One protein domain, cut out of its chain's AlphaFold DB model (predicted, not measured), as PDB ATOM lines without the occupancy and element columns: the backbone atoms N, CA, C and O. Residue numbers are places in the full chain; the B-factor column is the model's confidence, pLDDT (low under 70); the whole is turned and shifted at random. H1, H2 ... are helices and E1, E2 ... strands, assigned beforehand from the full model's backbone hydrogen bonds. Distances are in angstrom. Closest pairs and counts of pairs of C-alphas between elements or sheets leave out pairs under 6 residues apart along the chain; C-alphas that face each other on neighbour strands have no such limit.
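This is residues 11 to 54 of the 58 residues of an uncharacterized protein of Oesophagostomum dentatum (UniProt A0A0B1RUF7). A small, compact, rounded body in which the short strand E1 runs between the two ends of the printed part, residues 11 to 12 and 52 to 53, each paired with it in parallel; H1 and H2 lie over one face of this narrow wall, away from each other. Residues 13 to 22 loop out from the wall and back to H1. The printed part has 44 residues, with two named helices and one named strand in the order H1, E1, H2; the class is mixed, helices and strands, with under half of the residues in named elements. The radius of gyration of the C-alphas is 8.9 A, and the spans are 22 by 16 by 15 A.

Residues 11 to 12 pair in parallel with residues 37 to 38 of E1, residues 36 to 39. Residues 38 to 39 of E1 pair in parallel with residues 52 to 53. E1 pairs with no named strand. The closest C-alphas of H1, residues 23 to 31, and E1 are those of Tyr 29 and Ile 37, 7.3 A apart. Those of E1 and H2, residues 42 to 47, are Val 39 and Lys 45, 6.9 A apart. H1 and H2 are apart. In H1 and H2 every O i to N i+4 pair is within hydrogen-bond range.

Residues 11 to 22 hold no named element. H1 begins at C-alpha 23, (116.761, 171.480, 197.394), and is 12.0 A long from first to last C-alpha. E1 measures 10.0 A, from C-alpha 36 at (126.378, 180.640, 206.350). H2 measures 8.7 A and ends at C-alpha 47, (111.395, 183.377, 204.622).

The two C-alphas farthest apart are those of Cys 16 and Leu 31, 23.2 A. The links H1 to E1 and E1 to H2 are tight. The printed part has no cut, and no printed residue is under 70 in pLDDT.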
ATOM      1  N   TYR A  11     127.241 178.527 201.562       95.88
ATOM      2  CA  TYR A  11     126.405 178.181 200.415       95.88
ATOM      3  C   TYR A  11     125.766 179.433 199.831       95.88
ATOM      4  O   TYR A  11     124.934 180.062 200.480       95.88
ATOM      5  N   GLU A  12     126.116 179.775 198.599       95.69
ATOM      6  CA  GLU A  12     125.438 180.830 197.856       95.69
ATOM      7  C   GLU A  12     124.304 180.232 197.025       95.69
ATOM      8  O   GLU A  12     124.510 179.331 196.208       95.69
ATOM      9  N   GLU A  13     123.085 180.718 197.244       96.00
ATOM     10  CA  GLU A  13     121.952 180.312 196.425       96.00
ATOM     11  C   GLU A  13     122.026 180.946 195.030       96.00
ATOM     12  O   GLU A  13     122.559 182.038 194.836       96.00
ATOM     13  N   SER A  14     121.463 180.258 194.038       93.44
ATOM     14  CA  SER A  14     121.389 180.781 192.678       93.44
ATOM     15  C   SER A  14     120.612 182.096 192.626       93.44
ATOM     16  O   SER A  14     119.464 182.161 193.070       93.44
ATOM     17  N   ILE A  15     121.179 183.095 191.946       90.69
ATOM     18  CA  ILE A  15     120.527 184.390 191.715       90.69
ATOM     19  C   ILE A  15     119.161 184.261 191.024       90.69
ATOM     20  O   ILE A  15     118.278 185.077 191.248       90.69
ATOM     21  N   CYS A  16     118.932 183.214 190.226       91.31
ATOM     22  CA  CYS A  16     117.648 183.000 189.554       91.31
ATOM     23  C   CYS A  16     116.535 182.546 190.514       91.31
ATOM     24  O   CYS A  16     115.358 182.567 190.150       91.31
ATOM     25  N   ARG A  17     116.869 182.088 191.728       89.06
ATOM     26  CA  ARG A  17     115.876 181.637 192.709       89.06
ATOM     27  C   ARG A  17     115.426 182.791 193.585       89.06
ATOM     28  O   ARG A  17     116.124 183.177 194.507       89.06
ATOM     29  N   VAL A  18     114.211 183.271 193.343       90.62
ATOM     30  CA  VAL A  18     113.624 184.409 194.074       90.62
ATOM     31  C   VAL A  18     112.663 183.964 195.181       90.62
ATOM     32  O   VAL A  18     112.523 184.619 196.210       90.62
ATOM     33  N   GLU A  19     111.974 182.835 194.992       93.00
ATOM     34  CA  GLU A  19     110.829 182.486 195.841       93.00
ATOM     35  C   GLU A  19     111.145 181.516 196.978       93.00
ATOM     36  O   GLU A  19     110.530 181.604 198.048       93.00
ATOM     37  N   ARG A  20     112.020 180.536 196.730       95.81
ATOM     38  CA  ARG A  20     112.362 179.444 197.654       95.81
ATOM     39  C   ARG A  20     113.803 178.995 197.425       95.81
ATOM     40  O   ARG A  20     114.267 179.018 196.282       95.81
ATOM     41  N   LEU A  21     114.453 178.503 198.480       96.19
ATOM     42  CA  LEU A  21     115.759 177.852 198.363       96.19
ATOM     43  C   LEU A  21     115.686 176.645 197.415       96.19
ATOM     44  O   LEU A  21     114.643 176.004 197.247       96.19
ATOM     45  N   SER A  22     116.810 176.334 196.784       96.56
ATOM     46  CA  SER A  22     117.030 175.060 196.104       96.56
ATOM     47  C   SER A  22     116.899 173.890 197.078       96.56
ATOM     48  O   SER A  22     116.908 174.063 198.301       96.56
ATOM     49  N   LEU A  23     116.779 172.671 196.547       96.69
ATOM     50  CA  LEU A  23     116.761 171.480 197.394       96.69
ATOM     51  C   LEU A  23     118.062 171.373 198.207       96.69
ATOM     52  O   LEU A  23     118.004 171.149 199.411       96.69
ATOM     53  N   SER A  24     119.211 171.621 197.574       96.50
ATOM     54  CA  SER A  24     120.520 171.641 198.232       96.50
ATOM     55  C   SER A  24     120.591 172.702 199.333       96.50
ATOM     56  O   SER A  24     120.898 172.370 200.476       96.50
ATOM     57  N   GLY A  25     120.220 173.950 199.025       96.25
ATOM     58  CA  GLY A  25     120.172 175.036 200.006       96.25
ATOM     59  C   GLY A  25     119.219 174.737 201.163       96.25
ATOM     60  O   GLY A  25     119.547 174.994 202.317       96.25
ATOM     61  N   SER A  26     118.076 174.106 200.884       96.56
ATOM     62  CA  SER A  26     117.123 173.676 201.912       96.56
ATOM     63  C   SER A  26     117.726 172.611 202.828       96.56
ATOM     64  O   SER A  26     117.638 172.740 204.045       96.56
ATOM     65  N   ILE A  27     118.372 171.581 202.272       96.50
ATOM     66  CA  ILE A  27     119.039 170.533 203.061       96.50
ATOM     67  C   ILE A  27     120.098 171.161 203.973       96.50
ATOM     68  O   ILE A  27     120.086 170.915 205.178       96.50
ATOM     69  N   LEU A  28     120.965 172.018 203.430       95.12
ATOM     70  CA  LEU A  28     122.007 172.696 204.203       95.12
ATOM     71  C   LEU A  28     121.420 173.603 205.297       95.12
ATOM     72  O   LEU A  28     121.901 173.581 206.430       95.12
ATOM     73  N   TYR A  29     120.346 174.336 204.985       95.75
ATOM     74  CA  TYR A  29     119.661 175.247 205.906       95.75
ATOM     75  C   TYR A  29     118.962 174.523 207.060       95.75
ATOM     76  O   TYR A  29     119.028 174.975 208.208       95.75
ATOM     77  N   PHE A  30     118.244 173.435 206.768       95.31
ATOM     78  CA  PHE A  30     117.454 172.710 207.766       95.31
ATOM     79  C   PHE A  30     118.304 171.763 208.610       95.31
ATOM     80  O   PHE A  30     118.027 171.622 209.798       95.31
ATOM     81  N   LEU A  31     119.348 171.161 208.035       94.00
ATOM     82  CA  LEU A  31     120.279 170.313 208.782       94.00
ATOM     83  C   LEU A  31     121.369 171.112 209.514       94.00
ATOM     84  O   LEU A  31     122.093 170.536 210.321       94.00
ATOM     85  N   GLY A  32     121.494 172.421 209.252       91.75
ATOM     86  CA  GLY A  32     122.522 173.266 209.867       91.75
ATOM     87  C   GLY A  32     123.939 172.818 209.503       91.75
ATOM     88  O   GLY A  32     124.808 172.764 210.369       91.75
ATOM     89  N   LEU A  33     124.133 172.413 208.244       91.06
ATOM     90  CA  LEU A  33     125.413 171.909 207.729       91.06
ATOM     91  C   LEU A  33     126.290 173.009 207.124       91.06
ATOM     92  O   LEU A  33     127.490 172.800 206.977       91.06
ATOM     93  N   ALA A  34     125.694 174.141 206.750       93.50
ATOM     94  CA  ALA A  34     126.419 175.324 206.308       93.50
ATOM     95  C   ALA A  34     126.578 176.300 207.478       93.50
ATOM     96  O   ALA A  34     125.641 176.484 208.259       93.50
ATOM     97  N   ASP A  35     127.752 176.918 207.579       92.94
ATOM     98  CA  ASP A  35     128.033 177.971 208.555       92.94
ATOM     99  C   ASP A  35     127.309 179.269 208.174       92.94
ATOM    100  O   ASP A  35     126.819 179.981 209.050       92.94
ATOM    101  N   ASP A  36     127.193 179.544 206.871       95.12
ATOM    102  CA  ASP A  36     126.378 180.640 206.350       95.12
ATOM    103  C   ASP A  36     125.719 180.267 205.012       95.12
ATOM    104  O   ASP A  36     126.218 179.440 204.241       95.12
ATOM    105  N   ILE A  37     124.568 180.878 204.743       96.62
ATOM    106  CA  ILE A  37     123.807 180.705 203.509       96.62
ATOM    107  C   ILE A  37     123.491 182.078 202.944       96.62
ATOM    108  O   ILE A  37     122.741 182.840 203.546       96.62
ATOM    109  N   VAL A  38     124.013 182.368 201.762       96.50
ATOM    110  CA  VAL A  38     123.893 183.663 201.103       96.50
ATOM    111  C   VAL A  38     122.725 183.657 200.117       96.50
ATOM    112  O   VAL A  38     122.563 182.722 199.331       96.50
ATOM    113  N   VAL A  39     121.904 184.706 200.166       95.88
ATOM    114  CA  VAL A  39     120.768 184.936 199.262       95.88
ATOM    115  C   VAL A  39     120.785 186.368 198.737       95.88
ATOM    116  O   VAL A  39     121.202 187.287 199.433       95.88
ATOM    117  N   GLN A  40     120.287 186.575 197.522       93.69
ATOM    118  CA  GLN A  40     120.281 187.882 196.852       93.69
ATOM    119  C   GLN A  40     118.952 188.632 197.036       93.69
ATOM    120  O   GLN A  40     118.871 189.855 196.928       93.69
ATOM    121  N   TRP A  41     117.878 187.900 197.335       93.12
ATOM    122  CA  TRP A  41     116.519 188.432 197.358       93.12
ATOM    123  C   TRP A  41     116.013 188.621 198.786       93.12
ATOM    124  O   TRP A  41     116.032 187.690 199.596       93.12
ATOM    125  N   LYS A  42     115.482 189.811 199.089       93.00
ATOM    126  CA  LYS A  42     114.910 190.147 200.410       93.00
ATOM    127  C   LYS A  42     113.819 189.164 200.837       93.00
ATOM    128  O   LYS A  42     113.777 188.750 201.989       93.00
ATOM    129  N   GLN A  43     113.005 188.715 199.887       94.25
ATOM    130  CA  GLN A  43     111.929 187.753 200.106       94.25
ATOM    131  C   GLN A  43     112.458 186.409 200.627       94.25
ATOM    132  O   GLN A  43     111.807 185.756 201.443       94.25
ATOM    133  N   LEU A  44     113.645 185.982 200.181       94.88
ATOM    134  CA  LEU A  44     114.292 184.789 200.722       94.88
ATOM    135  C   LEU A  44     114.814 185.031 202.132       94.88
ATOM    136  O   LEU A  44     114.616 184.173 202.986       94.88
ATOM    137  N   LYS A  45     115.415 186.194 202.407       95.31
ATOM    138  CA  LYS A  45     115.860 186.553 203.762       95.31
ATOM    139  C   LYS A  45     114.700 186.579 204.758       95.31
ATOM    140  O   LYS A  45     114.846 186.098 205.876       95.31
ATOM    141  N   GLU A  46     113.542 187.085 204.348       95.38
ATOM    142  CA  GLU A  46     112.328 187.093 205.169       95.38
ATOM    143  C   GLU A  46     111.816 185.672 205.457       95.38
ATOM    144  O   GLU A  46     111.471 185.358 206.595       95.38
ATOM    145  N   LYS A  47     111.814 184.783 204.453       95.94
ATOM    146  CA  LYS A  47     111.395 183.377 204.622       95.94
ATOM    147  C   LYS A  47     112.407 182.535 205.397       95.94
ATOM    148  O   LYS A  47     112.027 181.622 206.128       95.94
ATOM    149  N   TYR A  48     113.690 182.822 205.220       96.19
ATOM    150  CA  TYR A  48     114.813 182.075 205.771       96.19
ATOM    151  C   TYR A  48     115.712 183.034 206.566       96.19
ATOM    152  O   TYR A  48     116.787 183.413 206.098       96.19
ATOM    153  N   PRO A  49     115.312 183.432 207.788       95.62
ATOM    154  CA  PRO A  49     115.964 184.511 208.532       95.62
ATOM    155  C   PRO A  49     117.422 184.234 208.914       95.62
ATOM    156  O   PRO A  49     118.156 185.187 209.176       95.62
ATOM    157  N   ARG A  50     117.873 182.970 208.905       95.56
ATOM    158  CA  ARG A  50     119.287 182.615 209.142       95.56
ATOM    159  C   ARG A  50     120.207 182.856 207.940       95.56
ATOM    160  O   ARG A  50     121.402 182.668 208.081       95.56
ATOM    161  N   THR A  51     119.669 183.228 206.781       96.44
ATOM    162  CA  THR A  51     120.478 183.516 205.584       96.44
ATOM    163  C   THR A  51     121.112 184.902 205.657       96.44
ATOM    164  O   THR A  51     120.563 185.799 206.292       96.44
ATOM    165  N   THR A  52     122.231 185.117 204.985       96.19
ATOM    166  CA  THR A  52     122.841 186.433 204.788       96.19
ATOM    167  C   THR A  52     122.343 187.024 203.472       96.19
ATOM    168  O   THR A  52     122.487 186.420 202.412       96.19
ATOM    169  N   LEU A  53     121.718 188.202 203.536       94.94
ATOM    170  CA  LEU A  53     121.272 188.921 202.344       94.94
ATOM    171  C   LEU A  53     122.445 189.711 201.764       94.94
ATOM    172  O   LEU A  53     122.970 190.592 202.442       94.94
ATOM    173  N   ILE A  54     122.783 189.460 200.505       92.38
ATOM    174  CA  ILE A  54     123.658 190.332 199.721       92.38
ATOM    175  C   ILE A  54     122.790 191.192 198.802       92.38
ATOM    176  O   ILE A  54     122.049 190.683 197.967       92.38
TER     177      ILE A  54